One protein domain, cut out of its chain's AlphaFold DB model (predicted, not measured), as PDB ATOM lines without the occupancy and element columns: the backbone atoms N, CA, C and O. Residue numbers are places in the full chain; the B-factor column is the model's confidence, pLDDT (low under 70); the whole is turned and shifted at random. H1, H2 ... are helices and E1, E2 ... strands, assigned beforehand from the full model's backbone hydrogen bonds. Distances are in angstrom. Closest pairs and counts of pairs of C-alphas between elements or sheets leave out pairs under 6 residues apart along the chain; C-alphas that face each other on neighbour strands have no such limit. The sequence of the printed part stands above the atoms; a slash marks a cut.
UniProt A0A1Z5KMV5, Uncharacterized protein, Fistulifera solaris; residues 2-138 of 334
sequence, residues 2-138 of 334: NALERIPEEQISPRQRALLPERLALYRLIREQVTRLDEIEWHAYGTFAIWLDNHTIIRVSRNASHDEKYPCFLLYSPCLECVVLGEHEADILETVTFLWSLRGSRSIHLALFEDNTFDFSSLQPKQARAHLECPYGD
ATOM      1  N   ASN A   2     -30.612 -20.047  51.804       81.56
ATOM      2  CA  ASN A   2     -31.207 -20.953  50.830       81.56
ATOM      3  C   ASN A   2     -30.104 -21.419  49.871       81.56
ATOM      4  O   ASN A   2     -29.595 -20.613  49.100       81.56
ATOM      5  N   ALA A   3     -29.700 -22.688  49.967       91.56
ATOM      6  CA  ALA A   3     -28.653 -23.283  49.129       91.56
ATOM      7  C   ALA A   3     -29.047 -23.371  47.639       91.56
ATOM      8  O   ALA A   3     -28.195 -23.595  46.776       91.56
ATOM      9  N   LEU A   4     -30.344 -23.207  47.353       94.75
ATOM     10  CA  LEU A   4     -30.942 -23.306  46.032       94.75
ATOM     11  C   LEU A   4     -31.592 -21.982  45.624       94.75
ATOM     12  O   LEU A   4     -32.377 -21.393  46.370       94.75
ATOM     13  N   GLU A   5     -31.320 -21.557  44.396       95.31
ATOM     14  CA  GLU A   5     -31.954 -20.403  43.764       95.31
ATOM     15  C   GLU A   5     -32.817 -20.869  42.591       95.31
ATOM     16  O   GLU A   5     -32.328 -21.525  41.676       95.31
ATOM     17  N   ARG A   6     -34.114 -20.555  42.599       96.00
ATOM     18  CA  ARG A   6     -35.010 -20.971  41.513       96.00
ATOM     19  C   ARG A   6     -34.670 -20.228  40.220       96.00
ATOM     20  O   ARG A   6     -34.646 -19.002  40.213       96.00
ATOM     21  N   ILE A   7     -34.499 -20.967  39.125       97.12
ATOM     22  CA  ILE A   7     -34.326 -20.409  37.782       97.12
ATOM     23  C   ILE A   7     -35.722 -20.143  37.187       97.12
ATOM     24  O   ILE A   7     -36.516 -21.086  37.081       97.12
ATOM     25  N   PRO A   8     -36.064 -18.892  36.819       97.06
ATOM     26  CA  PRO A   8     -37.323 -18.584  36.138       97.06
ATOM     27  C   PRO A   8     -37.453 -19.345  34.814       97.06
ATOM     28  O   PRO A   8     -36.460 -19.545  34.117       97.06
ATOM     29  N   GLU A   9     -38.668 -19.754  34.443       96.06
ATOM     30  CA  GLU A   9     -38.918 -20.603  33.263       96.06
ATOM     31  C   GLU A   9     -38.439 -19.946  31.953       96.06
ATOM     32  O   GLU A   9     -37.930 -20.609  31.041       96.06
ATOM     33  N   GLU A  10     -38.513 -18.619  31.898       96.94
ATOM     34  CA  GLU A  10     -38.076 -17.776  30.787       96.94
ATOM     35  C   GLU A  10     -36.548 -17.746  30.644       96.94
ATOM     36  O   GLU A  10     -36.039 -17.476  29.556       96.94
ATOM     37  N   GLN A  11     -35.819 -18.040  31.725       97.31
ATOM     38  CA  GLN A  11     -34.354 -18.083  31.764       97.31
ATOM     39  C   GLN A  11     -33.793 -19.493  31.544       97.31
ATOM     40  O   GLN A  11     -32.581 -19.647  31.391       97.31
ATOM     41  N   ILE A  12     -34.642 -20.528  31.497       96.69
ATOM     42  CA  ILE A  12     -34.196 -21.898  31.230       96.69
ATOM     43  C   ILE A  12     -33.767 -22.012  29.763       96.69
ATOM     44  O   ILE A  12     -34.591 -21.962  28.844       96.69
ATOM     45  N   SER A  13     -32.468 -22.218  29.562       96.69
ATOM     46  CA  SER A  13     -31.835 -22.369  28.252       96.69
ATOM     47  C   SER A  13     -32.310 -23.627  27.502       96.69
ATOM     48  O   SER A  13     -32.723 -24.607  28.129       96.69
ATOM     49  N   PRO A  14     -32.196 -23.670  26.159       95.81
ATOM     50  CA  PRO A  14     -32.522 -24.866  25.380       95.81
ATOM     51  C   PRO A  14     -31.769 -26.125  25.833       95.81
ATOM     52  O   PRO A  14     -32.356 -27.202  25.864       95.81
ATOM     53  N   ARG A  15     -30.500 -25.986  26.241       95.00
ATOM     54  CA  ARG A  15     -29.676 -27.098  26.744       95.00
ATOM     55  C   ARG A  15     -30.219 -27.665  28.056       95.00
ATOM     56  O   ARG A  15     -30.398 -28.870  28.174       95.00
ATOM     57  N   GLN A  16     -30.558 -26.793  29.007       95.50
ATOM     58  CA  GLN A  16     -31.211 -27.203  30.254       95.50
ATOM     59  C   GLN A  16     -32.535 -27.920  29.974       95.50
ATOM     60  O   GLN A  16     -32.796 -28.957  30.567       95.50
ATOM     61  N   ARG A  17     -33.348 -27.417  29.032       94.31
ATOM     62  CA  ARG A  17     -34.603 -28.082  28.638       94.31
ATOM     63  C   ARG A  17     -34.371 -29.457  28.018       94.31
ATOM     64  O   ARG A  17     -35.166 -30.347  28.266       94.31
ATOM     65  N   ALA A  18     -33.306 -29.638  27.237       93.31
ATOM     66  CA  ALA A  18     -32.989 -30.926  26.622       93.31
ATOM     67  C   ALA A  18     -32.626 -32.005  27.657       93.31
ATOM     68  O   ALA A  18     -32.961 -33.170  27.467       93.31
ATOM     69  N   LEU A  19     -31.983 -31.612  28.761       91.38
ATOM     70  CA  LEU A  19     -31.647 -32.502  29.877       91.38
ATOM     71  C   LEU A  19     -32.791 -32.658  30.896       91.38
ATOM     72  O   LEU A  19     -32.705 -33.503  31.785       91.38
ATOM     73  N   LEU A  20     -33.859 -31.860  30.791       90.12
ATOM     74  CA  LEU A  20     -35.041 -31.947  31.648       90.12
ATOM     75  C   LEU A  20     -36.124 -32.803  30.970       90.12
ATOM     76  O   LEU A  20     -36.788 -32.322  30.054       90.12
ATOM     77  N   PRO A  21     -36.367 -34.045  31.424       73.81
ATOM     78  CA  PRO A  21     -37.360 -34.923  30.796       73.81
ATOM     79  C   PRO A  21     -38.808 -34.425  30.962       73.81
ATOM     80  O   PRO A  21     -39.695 -34.823  30.213       73.81
ATOM     81  N   GLU A  22     -39.060 -33.549  31.939       81.62
ATOM     82  CA  GLU A  22     -40.384 -33.050  32.322       81.62
ATOM     83  C   GLU A  22     -40.313 -31.550  32.668       81.62
ATOM     84  O   GLU A  22     -39.231 -31.005  32.899       81.62
ATOM     85  N   ARG A  23     -41.470 -30.872  32.762       87.19
ATOM     86  CA  ARG A  23     -41.570 -29.481  33.261       87.19
ATOM     87  C   ARG A  23     -41.349 -29.420  34.779       87.19
ATOM     88  O   ARG A  23     -42.262 -29.110  35.540       87.19
ATOM     89  N   LEU A  24     -40.141 -29.764  35.216       92.56
ATOM     90  CA  LEU A  24     -39.724 -29.696  36.612       92.56
ATOM     91  C   LEU A  24     -39.267 -28.283  36.968       92.56
ATOM     92  O   LEU A  24     -38.675 -27.579  36.149       92.56
ATOM     93  N   ALA A  25     -39.500 -27.885  38.219       95.38
ATOM     94  CA  ALA A  25     -38.888 -26.678  38.751       95.38
ATOM     95  C   ALA A  25     -37.361 -26.850  38.755       95.38
ATOM     96  O   ALA A  25     -36.845 -27.802  39.346       95.38
ATOM     97  N   LEU A  26     -36.661 -25.933  38.087       96.75
ATOM     98  CA  LEU A  26     -35.208 -25.933  37.995       96.75
ATOM     99  C   LEU A  26     -34.621 -24.933  38.993       96.75
ATOM    100  O   LEU A  26     -35.041 -23.776  39.056       96.75
ATOM    101  N   TYR A  27     -33.634 -25.380  39.753       96.62
ATOM    102  CA  TYR A  27     -32.890 -24.578  40.716       96.62
ATOM    103  C   TYR A  27     -31.414 -24.553  40.338       96.62
ATOM    104  O   TYR A  27     -30.920 -25.484  39.717       96.62
ATOM    105  N   ARG A  28     -30.695 -23.509  40.732       96.25
ATOM    106  CA  ARG A  28     -29.237 -23.432  40.701       96.25
ATOM    107  C   ARG A  28     -28.702 -23.700  42.103       96.25
ATOM    108  O   ARG A  28     -29.197 -23.105  43.061       96.25
ATOM    109  N   LEU A  29     -27.704 -24.573  42.218       94.19
ATOM    110  CA  LEU A  29     -26.980 -24.775  43.475       94.19
ATOM    111  C   LEU A  29     -25.922 -23.688  43.650       94.19
ATOM    112  O   LEU A  29     -25.106 -23.478  42.755       94.19
ATOM    113  N   ILE A  30     -25.878 -23.052  44.816       91.19
ATOM    114  CA  ILE A  30     -24.788 -22.133  45.161       91.19
ATOM    115  C   ILE A  30     -23.670 -22.958  45.810       91.19
ATOM    116  O   ILE A  30     -23.638 -23.139  47.029       91.19
ATOM    117  N   ARG A  31     -22.794 -23.539  44.978       81.38
ATOM    118  CA  ARG A  31     -21.848 -24.606  45.364       81.38
ATOM    119  C   ARG A  31     -20.935 -24.213  46.527       81.38
ATOM    120  O   ARG A  31     -20.689 -25.037  47.402       81.38
ATOM    121  N   GLU A  32     -20.473 -22.966  46.581       83.81
ATOM    122  CA  GLU A  32     -19.573 -22.459  47.627       83.81
ATOM    123  C   GLU A  32     -20.212 -22.445  49.022       83.81
ATOM    124  O   GLU A  32     -19.505 -22.347  50.023       83.81
ATOM    125  N   GLN A  33     -21.541 -22.531  49.093       83.38
ATOM    126  CA  GLN A  33     -22.298 -22.486  50.341       83.38
ATOM    127  C   GLN A  33     -22.703 -23.870  50.849       83.38
ATOM    128  O   GLN A  33     -23.256 -23.951  51.945       83.38
ATOM    129  N   VAL A  34     -22.448 -24.938  50.083       89.81
ATOM    130  CA  VAL A  34     -22.907 -26.290  50.417       89.81
ATOM    131  C   VAL A  34     -21.722 -27.198  50.706       89.81
ATOM    132  O   VAL A  34     -20.960 -27.582  49.821       89.81
ATOM    133  N   THR A  35     -21.591 -27.568  51.972       90.56
ATOM    134  CA  THR A  35     -20.584 -28.513  52.471       90.56
ATOM    135  C   THR A  35     -21.208 -29.769  53.073       90.56
ATOM    136  O   THR A  35     -20.503 -30.755  53.313       90.56
ATOM    137  N   ARG A  36     -22.524 -29.752  53.314       89.69
ATOM    138  CA  ARG A  36     -23.280 -30.855  53.908       89.69
ATOM    139  C   ARG A  36     -24.554 -31.133  53.124       89.69
ATOM    140  O   ARG A  36     -25.188 -30.219  52.608       89.69
ATOM    141  N   LEU A  37     -24.976 -32.396  53.102       88.69
ATOM    142  CA  LEU A  37     -26.227 -32.780  52.439       88.69
ATOM    143  C   LEU A  37     -27.469 -32.165  53.104       88.69
ATOM    144  O   LEU A  37     -28.450 -31.916  52.418       88.69
ATOM    145  N   ASP A  38     -27.446 -31.898  54.410       88.69
ATOM    146  CA  ASP A  38     -28.592 -31.348  55.151       88.69
ATOM    147  C   ASP A  38     -28.722 -29.819  55.093       88.69
ATOM    148  O   ASP A  38     -29.665 -29.266  55.653       88.69
ATOM    149  N   GLU A  39     -27.822 -29.132  54.387       90.88
ATOM    150  CA  GLU A  39     -27.969 -27.706  54.054       90.88
ATOM    151  C   GLU A  39     -28.967 -27.484  52.905       90.88
ATOM    152  O   GLU A  39     -29.434 -26.364  52.688       90.88
ATOM    153  N   ILE A  40     -29.319 -28.552  52.182       89.94
ATOM    154  CA  ILE A  40     -30.341 -28.545  51.139       89.94
ATOM    155  C   ILE A  40     -31.648 -29.070  51.742       89.94
ATOM    156  O   ILE A  40     -31.729 -30.201  52.219       89.94
ATOM    157  N   GLU A  41     -32.708 -28.264  51.686       89.62
ATOM    158  CA  GLU A  41     -34.048 -28.659  52.138       89.62
ATOM    159  C   GLU A  41     -34.737 -29.577  51.110       89.62
ATOM    160  O   GLU A  41     -35.738 -29.205  50.498       89.62
ATOM    161  N   TRP A  42     -34.221 -30.795  50.908       88.88
ATOM    162  CA  TRP A  42     -34.676 -31.727  49.860       88.88
ATOM    163  C   TRP A  42     -36.196 -31.956  49.828       88.88
ATOM    164  O   TRP A  42     -36.772 -32.209  48.774       88.88
ATOM    165  N   HIS A  43     -36.866 -31.847  50.978       83.88
ATOM    166  CA  HIS A  43     -38.307 -32.059  51.108       83.88
ATOM    167  C   HIS A  43     -39.178 -30.894  50.641       83.88
ATOM    168  O   HIS A  43     -40.334 -31.119  50.282       83.88
ATOM    169  N   ALA A  44     -38.672 -29.661  50.698       86.31
ATOM    170  CA  ALA A  44     -39.492 -28.467  50.496       86.31
ATOM    171  C   ALA A  44     -39.980 -28.329  49.043       86.31
ATOM    172  O   ALA A  44     -40.946 -27.618  48.770       86.31
ATOM    173  N   TYR A  45     -39.333 -29.038  48.114       82.31
ATOM    174  CA  TYR A  45     -39.439 -28.789  46.680       82.31
ATOM    175  C   TYR A  45     -40.202 -29.869  45.894       82.31
ATOM    176  O   TYR A  45     -40.440 -29.694  44.700       82.31
ATOM    177  N   GLY A  46     -40.624 -30.970  46.532       87.12
ATOM    178  CA  GLY A  46     -41.318 -32.067  45.847       87.12
ATOM    179  C   GLY A  46     -40.417 -32.782  44.831       87.12
ATOM    180  O   GLY A  46     -39.363 -33.288  45.205       87.12
ATOM    181  N   THR A  47     -40.838 -32.842  43.564       92.44
ATOM    182  CA  THR A  47     -39.996 -33.295  42.442       92.44
ATOM    183  C   THR A  47     -39.399 -32.075  41.753       92.44
ATOM    184  O   THR A  47     -40.136 -31.208  41.278       92.44
ATOM    185  N   PHE A  48     -38.075 -32.005  41.676       94.81
ATOM    186  CA  PHE A  48     -37.369 -30.845  41.142       94.81
ATOM    187  C   PHE A  48     -36.022 -31.237  40.532       94.81
ATOM    188  O   PHE A  48     -35.602 -32.394  40.588       94.81
ATOM    189  N   ALA A  49     -35.355 -30.266  39.921       95.44
ATOM    190  CA  ALA A  49     -34.044 -30.437  39.324       95.44
ATOM    191  C   ALA A  49     -33.083 -29.345  39.804       95.44
ATOM    192  O   ALA A  49     -33.486 -28.200  40.017       95.44
ATOM    193  N   ILE A  50     -31.807 -29.693  39.941       96.00
ATOM    194  CA  ILE A  50     -30.730 -28.776  40.309       96.00
ATOM    195  C   ILE A  50     -29.738 -28.716  39.148       96.00
ATOM    196  O   ILE A  50     -29.104 -29.715  38.830       96.00
ATOM    197  N   TRP A  51     -29.609 -27.552  38.523       96.44
ATOM    198  CA  TRP A  51     -28.585 -27.231  37.538       96.44
ATOM    199  C   TRP A  51     -27.267 -26.870  38.224       96.44
ATOM    200  O   TRP A  51     -27.247 -26.074  39.171       96.44
ATOM    201  N   LEU A  52     -26.176 -27.422  37.702       95.81
ATOM    202  CA  LEU A  52     -24.810 -27.149  38.136       95.81
ATOM    203  C   LEU A  52     -24.011 -26.464  37.023       95.81
ATOM    204  O   LEU A  52     -24.289 -26.626  35.833       95.81
ATOM    205  N   ASP A  53     -22.985 -25.707  37.412       94.69
ATOM    206  CA  ASP A  53     -22.188 -24.903  36.476       94.69
ATOM    207  C   ASP A  53     -21.384 -25.747  35.476       94.69
ATOM    208  O   ASP A  53     -21.094 -25.279  34.378       94.69
ATOM    209  N   ASN A  54     -21.101 -27.012  35.806       95.19
ATOM    210  CA  ASN A  54     -20.479 -27.983  34.899       95.19
ATOM    211  C   ASN A  54     -21.478 -28.641  33.928       95.19
ATOM    212  O   ASN A  54     -21.204 -29.693  33.365       95.19
ATOM    213  N   HIS A  55     -22.645 -28.024  33.731       95.44
ATOM    214  CA  HIS A  55     -23.653 -28.435  32.755       95.44
ATOM    215  C   HIS A  55     -24.326 -29.784  33.023       95.44
ATOM    216  O   HIS A  55     -24.837 -30.425  32.102       95.44
ATOM    217  N   THR A  56     -24.376 -30.189  34.287       96.44
ATOM    218  CA  THR A  56     -25.138 -31.355  34.730       96.44
ATOM    219  C   THR A  56     -26.424 -30.951  35.446       96.44
ATOM    220  O   THR A  56     -26.598 -29.810  35.893       96.44
ATOM    221  N   ILE A  57     -27.347 -31.907  35.551       95.75
ATOM    222  CA  ILE A  57     -28.579 -31.786  36.326       95.75
ATOM    223  C   ILE A  57     -28.640 -32.900  37.360       95.75
ATOM    224  O   ILE A  57     -28.511 -34.069  37.015       95.75
ATOM    225  N   ILE A  58     -28.935 -32.556  38.609       95.06
ATOM    226  CA  ILE A  58     -29.395 -33.522  39.608       95.06
ATOM    227  C   ILE A  58     -30.921 -33.489  39.603       95.06
ATOM    228  O   ILE A  58     -31.529 -32.522  40.062       95.06
ATOM    229  N   ARG A  59     -31.554 -34.536  39.075       94.06
ATOM    230  CA  ARG A  59     -33.003 -34.734  39.175       94.06
ATOM    231  C   ARG A  59     -33.309 -35.387  40.513       94.06
ATOM    232  O   ARG A  59     -32.794 -36.466  40.775       94.06
ATOM    233  N   VAL A  60     -34.185 -34.780  41.304       93.31
ATOM    234  CA  VAL A  60     -34.611 -35.290  42.611       93.31
ATOM    235  C   VAL A  60     -36.090 -35.644  42.545       93.31
ATOM    236  O   VAL A  60     -36.926 -34.808  42.192       93.31
ATOM    237  N   SER A  61     -36.435 -36.884  42.876       92.19
ATOM    238  CA  SER A  61     -37.826 -37.339  42.869       92.19
ATOM    239  C   SER A  61     -38.059 -38.474  43.862       92.19
ATOM    240  O   SER A  61     -37.114 -39.066  44.367       92.19
ATOM    241  N   ARG A  62     -39.324 -38.789  44.160       89.25
ATOM    242  CA  ARG A  62     -39.659 -39.954  45.001       89.25
ATOM    243  C   ARG A  62     -39.633 -41.280  44.242       89.25
ATOM    244  O   ARG A  62     -39.456 -42.303  44.880       89.25
ATOM    245  N   ASN A  63     -39.846 -41.228  42.926       83.25
ATOM    246  CA  ASN A  63     -39.945 -42.374  42.027       83.25
ATOM    247  C   ASN A  63     -39.269 -41.979  40.704       83.25
ATOM    248  O   ASN A  63     -39.955 -41.587  39.752       83.25
ATOM    249  N   ALA A  64     -37.942 -41.973  40.650       73.31
ATOM    250  CA  ALA A  64     -37.260 -41.752  39.389       73.31
ATOM    251  C   ALA A  64     -37.423 -43.024  38.554       73.31
ATOM    252  O   ALA A  64     -37.153 -44.133  39.002       73.31
ATOM    253  N   SER A  65     -37.864 -42.877  37.307       70.12
ATOM    254  CA  SER A  65     -37.673 -43.950  36.337       70.12
ATOM    255  C   SER A  65     -36.167 -44.172  36.198       70.12
ATOM    256  O   SER A  65     -35.462 -43.247  35.783       70.12
ATOM    257  N   HIS A  66     -35.682 -45.354  36.570       67.25
ATOM    258  CA  HIS A  66     -34.275 -45.699  36.420       67.25
ATOM    259  C   HIS A  66     -33.949 -45.763  34.925       67.25
ATOM    260  O   HIS A  66     -34.396 -46.662  34.218       67.25
ATOM    261  N   ASP A  67     -33.232 -44.754  34.433       70.38
ATOM    262  CA  ASP A  67     -32.527 -44.856  33.163       70.38
ATOM    263  C   ASP A  67     -31.144 -45.418  33.480       70.38
ATOM    264  O   ASP A  67     -30.361 -44.793  34.199       70.38
ATOM    265  N   GLU A  68     -30.863 -46.602  32.945       66.31
ATOM    266  CA  GLU A  68     -29.625 -47.363  33.136       66.31
ATOM    267  C   GLU A  68     -28.353 -46.583  32.726       66.31
ATOM    268  O   GLU A  68     -27.219 -46.978  33.006       66.31
ATOM    269  N   LYS A  69     -28.492 -45.446  32.045       83.06
ATOM    270  CA  LYS A  69     -27.342 -44.678  31.554       83.06
ATOM    271  C   LYS A  69     -26.739 -43.714  32.563       83.06
ATOM    272  O   LYS A  69     -25.658 -43.191  32.301       83.06
ATOM    273  N   TYR A  70     -27.415 -43.442  33.676       88.25
ATOM    274  CA  TYR A  70     -27.029 -42.360  34.577       88.25
ATOM    275  C   TYR A  70     -26.873 -42.840  36.014       88.25
ATOM    276  O   TYR A  70     -27.656 -43.671  36.477       88.25
ATOM    277  N   PRO A  71     -25.900 -42.295  36.764       89.00
ATOM    278  CA  PRO A  71     -25.722 -42.706  38.134       89.00
ATOM    279  C   PRO A  71     -26.901 -42.204  38.971       89.00
ATOM    280  O   PRO A  71     -27.234 -41.012  38.982       89.00
ATOM    281  N   CYS A  72     -27.520 -43.149  39.673       88.88
ATOM    282  CA  CYS A  72     -28.630 -42.922  40.582       88.88
ATOM    283  C   CYS A  72     -28.163 -43.099  42.030       88.88
ATOM    284  O   CYS A  72     -27.453 -44.056  42.362       88.88
ATOM    285  N   PHE A  73     -28.588 -42.179  42.887       87.94
ATOM    286  CA  PHE A  73     -28.336 -42.200  44.316       87.94
ATOM    287  C   PHE A  73     -29.645 -42.194  45.084       87.94
ATOM    288  O   PHE A  73     -30.585 -41.490  44.722       87.94
ATOM    289  N   LEU A  74     -29.666 -42.908  46.197       87.31
ATOM    290  CA  LEU A  74     -30.725 -42.822  47.179       87.31
ATOM    291  C   LEU A  74     -30.276 -41.904  48.312       87.31
ATOM    292  O   LEU A  74     -29.266 -42.161  48.968       87.31
ATOM    293  N   LEU A  75     -31.039 -40.841  48.541       85.94
ATOM    294  CA  LEU A  75     -31.026 -40.118  49.799       85.94
ATOM    295  C   LEU A  75     -31.941 -40.879  50.760       85.94
ATOM    296  O   LEU A  75     -33.098 -41.139  50.434       85.94
ATOM    297  N   TYR A  76     -31.425 -41.275  51.921       79.69
ATOM    298  CA  TYR A  76     -32.229 -41.901  52.972       79.69
ATOM    299  C   TYR A  76     -32.822 -40.839  53.897       79.69
ATOM    300  O   TYR A  76     -32.097 -39.972  54.367       79.69
ATOM    301  N   SER A  77     -34.121 -40.958  54.198       77.50
ATOM    302  CA  SER A  77     -34.890 -40.073  55.092       77.50
ATOM    303  C   SER A  77     -34.856 -38.582  54.687       77.50
ATOM    304  O   SER A  77     -34.178 -37.772  55.324       77.50
ATOM    305  N   PRO A  78     -35.635 -38.185  53.664       75.94
ATOM    306  CA  PRO A  78     -36.682 -38.945  52.969       75.94
ATOM    307  C   PRO A  78     -36.077 -39.891  51.938       75.94
ATOM    308  O   PRO A  78     -35.017 -39.594  51.419       75.94
ATOM    309  N   CYS A  79     -36.778 -40.970  51.591       86.12
ATOM    310  CA  CYS A  79     -36.430 -41.805  50.438       86.12
ATOM    311  C   CYS A  79     -36.605 -40.970  49.152       86.12
ATOM    312  O   CYS A  79     -37.730 -40.814  48.668       86.12
ATOM    313  N   LEU A  80     -35.525 -40.343  48.676       90.25
ATOM    314  CA  LEU A  80     -35.487 -39.569  47.434       90.25
ATOM    315  C   LEU A  80     -34.411 -40.128  46.520       90.25
ATOM    316  O   LEU A  80     -33.267 -40.317  46.922       90.25
ATOM    317  N   GLU A  81     -34.779 -40.317  45.268       91.31
ATOM    318  CA  GLU A  81     -33.883 -40.752  44.214       91.31
ATOM    319  C   GLU A  81     -33.321 -39.529  43.498       91.31
ATOM    320  O   GLU A  81     -34.059 -38.639  43.055       91.31
ATOM    321  N   CYS A  82     -31.996 -39.488  43.416       92.31
ATOM    322  CA  CYS A  82     -31.215 -38.448  42.775       92.31
ATOM    323  C   CYS A  82     -30.511 -39.037  41.556       92.31
ATOM    324  O   CYS A  82     -29.607 -39.855  41.706       92.31
ATOM    325  N   VAL A  83     -30.889 -38.605  40.358       93.56
ATOM    326  CA  VAL A  83     -30.242 -39.028  39.107       93.56
ATOM    327  C   VAL A  83     -29.395 -37.880  38.579       93.56
ATOM    328  O   VAL A  83     -29.901 -36.764  38.434       93.56
ATOM    329  N   VAL A  84     -28.119 -38.141  38.293       94.62
ATOM    330  CA  VAL A  84     -27.211 -37.137  37.721       94.62
ATOM    331  C   VAL A  84     -27.187 -37.272  36.202       94.62
ATOM    332  O   VAL A  84     -26.667 -38.240  35.658       94.62
ATOM    333  N   LEU A  85     -27.735 -36.277  35.520       94.25
ATOM    334  CA  LEU A  85     -27.832 -36.196  34.069       94.25
ATOM    335  C   LEU A  85     -26.751 -35.258  33.526       94.25
ATOM    336  O   LEU A  85     -26.467 -34.215  34.115       94.25
ATOM    337  N   GLY A  86     -26.189 -35.595  32.371       94.44
ATOM    338  CA  GLY A  86     -25.209 -34.764  31.677       94.44
ATOM    339  C   GLY A  86     -24.934 -35.279  30.269       94.44
ATOM    340  O   GLY A  86     -25.309 -36.397  29.916       94.44
ATOM    341  N   GLU A  87     -24.293 -34.446  29.453       94.31
ATOM    342  CA  GLU A  87     -23.895 -34.805  28.083       94.31
ATOM    343  C   GLU A  87     -22.543 -35.525  28.038       94.31
ATOM    344  O   GLU A  87     -22.277 -36.301  27.119       94.31
ATOM    345  N   HIS A  88     -21.684 -35.265  29.026       94.75
ATOM    346  CA  HIS A  88     -20.342 -35.819  29.104       94.75
ATOM    347  C   HIS A  88     -20.145 -36.568  30.417       94.75
ATOM    348  O   HIS A  88     -20.446 -36.069  31.501       94.75
ATOM    349  N   GLU A  89     -19.581 -37.766  30.313       93.62
ATOM    350  CA  GLU A  89     -19.326 -38.650  31.450       93.62
ATOM    351  C   GLU A  89     -18.401 -38.016  32.497       93.62
ATOM    352  O   GLU A  89     -18.626 -38.161  33.696       93.62
ATOM    353  N   ALA A  90     -17.406 -37.239  32.058       94.56
ATOM    354  CA  ALA A  90     -16.496 -36.526  32.952       94.56
ATOM    355  C   ALA A  90     -17.228 -35.510  33.851       94.56
ATOM    356  O   ALA A  90     -16.944 -35.447  35.049       94.56
ATOM    357  N   ASP A  91     -18.198 -34.773  33.301       95.94
ATOM    358  CA  ASP A  91     -18.990 -33.780  34.041       95.94
ATOM    359  C   ASP A  91     -19.951 -34.473  35.023       95.94
ATOM    360  O   ASP A  91     -20.117 -34.046  36.174       95.94
ATOM    361  N   ILE A  92     -20.539 -35.602  34.605       95.00
ATOM    362  CA  ILE A  92     -21.354 -36.468  35.472       95.00
ATOM    363  C   ILE A  92     -20.507 -36.955  36.652       95.00
ATOM    364  O   ILE A  92     -20.901 -36.787  37.806       95.00
ATOM    365  N   LEU A  93     -19.315 -37.497  36.394       93.81
ATOM    366  CA  LEU A  93     -18.421 -37.982  37.442       93.81
ATOM    367  C   LEU A  93     -17.911 -36.873  38.363       93.81
ATOM    368  O   LEU A  93     -17.748 -37.108  39.561       93.81
ATOM    369  N   GLU A  94     -17.659 -35.666  37.851       95.31
ATOM    370  CA  GLU A  94     -17.323 -34.517  38.695       95.31
ATOM    371  C   GLU A  94     -18.469 -34.196  39.662       95.31
ATOM    372  O   GLU A  94     -18.241 -33.978  40.852       95.31
ATOM    373  N   THR A  95     -19.706 -34.245  39.172       95.25
ATOM    374  CA  THR A  95     -20.915 -34.003  39.967       95.25
ATOM    375  C   THR A  95     -21.133 -35.081  41.017       95.25
ATOM    376  O   THR A  95     -21.378 -34.777  42.183       95.25
ATOM    377  N   VAL A  96     -20.966 -36.346  40.641       93.12
ATOM    378  CA  VAL A  96     -20.997 -37.478  41.571       93.12
ATOM    379  C   VAL A  96     -19.918 -37.332  42.648       93.12
ATOM    380  O   VAL A  96     -20.191 -37.482  43.837       93.12
ATOM    381  N   THR A  97     -18.701 -36.960  42.248       92.81
ATOM    382  CA  THR A  97     -17.583 -36.720  43.173       92.81
ATOM    383  C   THR A  97     -17.888 -35.576  44.133       92.81
ATOM    384  O   THR A  97     -17.571 -35.660  45.319       92.81
ATOM    385  N   PHE A  98     -18.515 -34.508  43.637       93.06
ATOM    386  CA  PHE A  98     -18.986 -33.414  44.471       93.06
ATOM    387  C   PHE A  98     -19.994 -33.912  45.510       93.06
ATOM    388  O   PHE A  98     -19.795 -33.643  46.692       93.06
ATOM    389  N   LEU A  99     -20.994 -34.701  45.110       91.50
ATOM    390  CA  LEU A  99     -21.975 -35.274  46.034       91.50
ATOM    391  C   LEU A  99     -21.329 -36.172  47.102       91.50
ATOM    392  O   LEU A  99     -21.682 -36.053  48.271       91.50
ATOM    393  N   TRP A 100     -20.339 -36.997  46.744       89.19
ATOM    394  CA  TRP A 100     -19.572 -37.795  47.716       89.19
ATOM    395  C   TRP A 100     -18.727 -36.953  48.671       89.19
ATOM    396  O   TRP A 100     -18.488 -37.365  49.803       89.19
ATOM    397  N   SER A 101     -18.271 -35.778  48.232       89.81
ATOM    398  CA  SER A 101     -17.493 -34.872  49.080       89.81
ATOM    399  C   SER A 101     -18.342 -34.143  50.125       89.81
ATOM    400  O   SER A 101     -17.795 -33.627  51.104       89.81
ATOM    401  N   LEU A 102     -19.665 -34.094  49.935       89.44
ATOM    402  CA  LEU A 102     -20.570 -33.477  50.893       89.44
ATOM    403  C   LEU A 102     -20.640 -34.332  52.151       89.44
ATOM    404  O   LEU A 102     -20.880 -35.539  52.114       89.44
ATOM    405  N   ARG A 103     -20.471 -33.689  53.306       84.56
ATOM    406  CA  ARG A 103     -20.587 -34.386  54.582       84.56
ATOM    407  C   ARG A 103     -22.033 -34.835  54.771       84.56
ATOM    408  O   ARG A 103     -22.960 -34.023  54.739       84.56
ATOM    409  N   GLY A 104     -22.214 -36.133  54.992       75.00
ATOM    410  CA  GLY A 104     -23.498 -36.669  55.416       75.00
ATOM    411  C   GLY A 104     -23.911 -36.102  56.774       75.00
ATOM    412  O   GLY A 104     -23.068 -35.775  57.615       75.00
ATOM    413  N   SER A 105     -25.215 -36.020  57.002       72.44
ATOM    414  CA  SER A 105     -25.763 -35.833  58.344       72.44
ATOM    415  C   SER A 105     -26.187 -37.190  58.907       72.44
ATOM    416  O   SER A 105     -26.212 -38.196  58.198       72.44
ATOM    417  N   ARG A 106     -26.546 -37.242  60.194       70.25
ATOM    418  CA  ARG A 106     -27.138 -38.461  60.772       70.25
ATOM    419  C   ARG A 106     -28.481 -38.830  60.136       70.25
ATOM    420  O   ARG A 106     -28.924 -39.953  60.325       70.25
ATOM    421  N   SER A 107     -29.139 -37.887  59.462       67.31
ATOM    422  CA  SER A 107     -30.485 -38.057  58.920       67.31
ATOM    423  C   SER A 107     -30.524 -38.218  57.409       67.31
ATOM    424  O   SER A 107     -31.578 -38.582  56.912       67.31
ATOM    425  N   ILE A 108     -29.431 -37.930  56.691       73.19
ATOM    426  CA  ILE A 108     -29.365 -38.027  55.231       73.19
ATOM    427  C   ILE A 108     -28.115 -38.803  54.836       73.19
ATOM    428  O   ILE A 108     -26.983 -38.368  55.081       73.19
ATOM    429  N   HIS A 109     -28.341 -39.942  54.192       76.75
ATOM    430  CA  HIS A 109     -27.294 -40.813  53.669       76.75
ATOM    431  C   HIS A 109     -27.404 -40.862  52.155       76.75
ATOM    432  O   HIS A 109     -28.503 -41.047  51.646       76.75
ATOM    433  N   LEU A 110     -26.280 -40.695  51.462       78.25
ATOM    434  CA  LEU A 110     -26.189 -40.841  50.016       78.25
ATOM    435  C   LEU A 110     -25.637 -42.234  49.722       78.25
ATOM    436  O   LEU A 110     -24.461 -42.480  49.974       78.25
ATOM    437  N   ALA A 111     -26.465 -43.128  49.196       79.81
ATOM    438  CA  ALA A 111     -26.007 -44.422  48.698       79.81
ATOM    439  C   ALA A 111     -26.166 -44.482  47.186       79.81
ATOM    440  O   ALA A 111     -27.109 -43.914  46.642       79.81
ATOM    441  N   LEU A 112     -25.266 -45.187  46.506       80.56
ATOM    442  CA  LEU A 112     -25.534 -45.602  45.134       80.56
ATOM    443  C   LEU A 112     -26.724 -46.562  45.140       80.56
ATOM    444  O   LEU A 112     -26.841 -47.406  46.027       80.56
ATOM    445  N   PHE A 113     -27.614 -46.403  44.167       78.50
ATOM    446  CA  PHE A 113     -28.712 -47.339  43.975       78.50
ATOM    447  C   PHE A 113     -28.151 -48.733  43.642       78.50
ATOM    448  O   PHE A 113     -27.167 -48.826  42.908       78.50
ATOM    449  N   GLU A 114     -28.730 -49.801  44.199       71.31
ATOM    450  CA  GLU A 114     -28.180 -51.162  44.039       71.31
ATOM    451  C   GLU A 114     -28.186 -51.624  42.573       71.31
ATOM    452  O   GLU A 114     -27.238 -52.277  42.144       71.31
ATOM    453  N   ASP A 115     -29.194 -51.202  41.803       73.19
ATOM    454  CA  ASP A 115     -29.344 -51.484  40.366       73.19
ATOM    455  C   ASP A 115     -28.717 -50.381  39.487       73.19
ATOM    456  O   ASP A 115     -29.210 -50.051  38.406       73.19
ATOM    457  N   ASN A 116     -27.681 -49.705  39.990       75.75
ATOM    458  CA  ASN A 116     -26.984 -48.686  39.217       75.75
ATOM    459  C   ASN A 116     -26.022 -49.338  38.215       75.75
ATOM    460  O   ASN A 116     -24.937 -49.815  38.559       75.75
ATOM    461  N   THR A 117     -26.410 -49.256  36.951       80.62
ATOM    462  CA  THR A 117     -25.689 -49.800  35.802       80.62
ATOM    463  C   THR A 117     -24.617 -48.863  35.236       80.62
ATOM    464  O   THR A 117     -23.943 -49.237  34.275       80.62
ATOM    465  N   PHE A 118     -24.446 -47.661  35.799       85.88
ATOM    466  CA  PHE A 118     -23.437 -46.702  35.352       85.88
ATOM    467  C   PHE A 118     -22.026 -47.290  35.484       85.88
ATOM    468  O   PHE A 118     -21.652 -47.808  36.540       85.88
ATOM    469  N   ASP A 119     -21.240 -47.195  34.412       87.12
ATOM    470  CA  ASP A 119     -19.867 -47.690  34.389       87.12
ATOM    471  C   ASP A 119     -18.926 -46.704  35.096       87.12
ATOM    472  O   ASP A 119     -18.683 -45.590  34.634       87.12
ATOM    473  N   PHE A 120     -18.364 -47.128  36.228       88.12
ATOM    474  CA  PHE A 120     -17.405 -46.333  36.996       88.12
ATOM    475  C   PHE A 120     -15.941 -46.539  36.558       88.12
ATOM    476  O   PHE A 120     -15.027 -46.069  37.244       88.12
ATOM    477  N   SER A 121     -15.687 -47.216  35.431       89.81
ATOM    478  CA  SER A 121     -14.341 -47.482  34.893       89.81
ATOM    479  C   SER A 121     -13.529 -46.215  34.612       89.81
ATOM    480  O   SER A 121     -12.302 -46.221  34.741       89.81
ATOM    481  N   SER A 122     -14.183 -45.095  34.314       91.56
ATOM    482  CA  SER A 122     -13.534 -43.811  34.021       91.56
ATOM    483  C   SER A 122     -13.212 -42.953  35.249       91.56
ATOM    484  O   SER A 122     -12.601 -41.884  35.104       91.56
ATOM    485  N   LEU A 123     -13.550 -43.416  36.466       91.56
ATOM    486  CA  LEU A 123     -13.229 -42.710  37.707       91.56
ATOM    487  C   LEU A 123     -11.732 -42.416  37.800       91.56
ATOM    488  O   LEU A 123     -10.888 -43.309  37.873       91.56
ATOM    489  N   GLN A 124     -11.382 -41.142  37.905       93.31
ATOM    490  CA  GLN A 124     -10.001 -40.764  38.157       93.31
ATOM    491  C   GLN A 124      -9.587 -41.171  39.580       93.31
ATOM    492  O   GLN A 124     -10.420 -41.161  40.491       93.31
ATOM    493  N   PRO A 125      -8.292 -41.433  39.844       91.69
ATOM    494  CA  PRO A 125      -7.795 -41.794  41.179       91.69
ATOM    495  C   PRO A 125      -8.269 -40.865  42.309       91.69
ATOM    496  O   PRO A 125      -8.572 -41.314  43.415       91.69
ATOM    497  N   LYS A 126      -8.376 -39.555  42.034       91.56
ATOM    498  CA  LYS A 126      -8.899 -38.560  42.986       91.56
ATOM    499  C   LYS A 126     -10.394 -38.754  43.277       91.56
ATOM    500  O   LYS A 126     -10.806 -38.588  44.420       91.56
ATOM    501  N   GLN A 127     -11.186 -39.107  42.267       92.25
ATOM    502  CA  GLN A 127     -12.629 -39.336  42.387       92.25
ATOM    503  C   GLN A 127     -12.913 -40.661  43.106       92.25
ATOM    504  O   GLN A 127     -13.719 -40.692  44.032       92.25
ATOM    505  N   ALA A 128     -12.166 -41.724  42.777       91.19
ATOM    506  CA  ALA A 128     -12.236 -43.003  43.487       91.19
ATOM    507  C   ALA A 128     -11.897 -42.841  44.980       91.19
ATOM    508  O   ALA A 128     -12.545 -43.422  45.847       91.19
ATOM    509  N   ARG A 129     -10.912 -41.990  45.303       90.62
ATOM    510  CA  ARG A 129     -10.592 -41.648  46.694       90.62
ATOM    511  C   ARG A 129     -11.738 -40.921  47.394       90.62
ATOM    512  O   ARG A 129     -12.039 -41.267  48.528       90.62
ATOM    513  N   ALA A 130     -12.352 -39.939  46.736       89.50
ATOM    514  CA  ALA A 130     -13.476 -39.200  47.304       89.50
ATOM    515  C   ALA A 130     -14.673 -40.118  47.593       89.50
ATOM    516  O   ALA A 130     -15.290 -39.991  48.644       89.50
ATOM    517  N   HIS A 131     -14.948 -41.089  46.712       88.31
ATOM    518  CA  HIS A 131     -15.952 -42.122  46.962       88.31
ATOM    519  C   HIS A 131     -15.666 -42.894  48.255       88.31
ATOM    520  O   HIS A 131     -16.527 -42.989  49.118       88.31
ATOM    521  N   LEU A 132     -14.438 -43.392  48.418       87.31
ATOM    522  CA  LEU A 132     -14.033 -44.155  49.604       87.31
ATOM    523  C   LEU A 132     -13.996 -43.341  50.901       87.31
ATOM    524  O   LEU A 132     -13.924 -43.905  51.989       87.31
ATOM    525  N   GLU A 133     -13.937 -42.017  50.796       87.56
ATOM    526  CA  GLU A 133     -14.003 -41.107  51.939       87.56
ATOM    527  C   GLU A 133     -15.446 -40.755  52.309       87.56
ATOM    528  O   GLU A 133     -15.687 -40.236  53.401       87.56
ATOM    529  N   CYS A 134     -16.409 -41.084  51.443       84.00
ATOM    530  CA  CYS A 134     -17.820 -41.009  51.766       84.00
ATOM    531  C   CYS A 134     -18.142 -42.067  52.838       84.00
ATOM    532  O   CYS A 134     -17.855 -43.245  52.624       84.00
ATOM    533  N   PRO A 135     -18.794 -41.706  53.959       78.31
ATOM    534  CA  PRO A 135     -19.180 -42.656  55.011       78.31
ATOM    535  C   PRO A 135     -20.089 -43.808  54.555       78.31
ATOM    536  O   PRO A 135     -20.335 -44.723  55.332       78.31
ATOM    537  N   TYR A 136     -20.617 -43.723  53.333       74.44
ATOM    538  CA  TYR A 136     -21.532 -44.685  52.719       74.44
ATOM    539  C   TYR A 136     -20.962 -45.248  51.402       74.44
ATOM    540  O   TYR A 136     -21.695 -45.837  50.609       74.44
ATOM    541  N   GLY A 137     -19.668 -45.027  51.139       66.81
ATOM    542  CA  GLY A 137     -18.933 -45.463  49.946       66.81
ATOM    543  C   GLY A 137     -18.539 -46.939  49.977       66.81
ATOM    544  O   GLY A 137     -17.423 -47.292  49.602       66.81
ATOM    545  N   ASP A 138     -19.439 -47.793  50.457       75.75
ATOM    546  CA  ASP A 138     -19.162 -49.217  50.645       75.75
ATOM    547  C   ASP A 138     -19.404 -50.028  49.365       75.75
ATOM    548  O   ASP A 138     -19.187 -51.238  49.345       75.75
TER     549      ASP A 138
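What this domain is: This is residues 2 to 138 of the 334 residues of an uncharacterized protein of Fistulifera solaris (UniProt A0A1Z5KMV5). One strongly twisted sheet of seven strands, curled like part of a barrel, has helix H2 over one face, and H3 packs on H2 without reaching the sheet. The short helix H1 only grazes the sheet with its residues 16 to 19. The printed part has 137 residues, in the order E1, H1, E2, E3, E4, E5, E6, H2, E7, H3; the sheet is mixed, in the order E1, E2, E3, E4, E6, E5, E7. The class is mixed, helices and strands, though under half of the residues are in named elements. The whole is compact, with a radius of gyration of the C-alphas of 14.0 A and spans of 41 by 30 by 29 A.

Where its parts are: E1, residues 4 to 6, begins with C-alpha 4 at (-30.942, -23.306, 46.032). H1 holds residues 14 to 19. E2, residues 25 to 29, is 13.0 A long, and E3 holds residues 48 to 51. E4 holds residues 57 to 61, E5 residues 72 to 76, and E6, residues 80 to 85, is 15.8 A long. H2, residues 89 to 101, is 18.1 A long and begins at (-19.326, -38.650, 31.450). E7 holds residues 109 to 112. H3, residues 125 to 133, is 12.4 A long and ends with C-alpha 133 at (-14.003, -41.107, 51.939).

How they stand to each other: In the sheet, edge strand E1 is antiparallel to E2, with N 5 and O 28 2.9 A apart. E2 and E3 are parallel, with N 49 and O 25 at 2.9 A. E3 and E4 form a hairpin, N 50 and O 58 at 2.8 A. E4 and E6 are antiparallel, N 59 and O 83 at 2.8 A. E5 and E6 form a hairpin, N 73 and O 82 at 2.8 A. E5 and edge strand E7 are antiparallel, N 74 and O 111 at 2.8 A. H2 on one face of the sheet makes two layers; its height over the sheet is 9.0 A, and it runs along the strands, at 20 degrees to E6 on the local plane. The closest C-alphas of H2 and E6 are those of Val 84 and Ile 92, 6.3 A apart. E6, H2 and E7 form a split strand-helix-strand unit, two strands running the same way with E5 between them, and its crossover is right-handed. H2 and H3 touch, their closest C-alphas being those of Thr 97 and Gln 127, 5.7 A apart; they run the same way at a shallow tilt of 33 degrees, only just short of steep. H3 is not on the sheet. In H1, H2 and H3 every O i to N i+4 pair is within hydrogen-bond range.

The domain as a whole: The two C-alphas farthest apart are those of Glu 10 and Asp 138, 41.7 A. The printed part has no cut. The links E2 to E3, residues 30 to 47, and E7 to H3, residues 113 to 124, are long. The mean pLDDT of the printed part is 88.0; residues 66, 68, 107 and 137 are under 70.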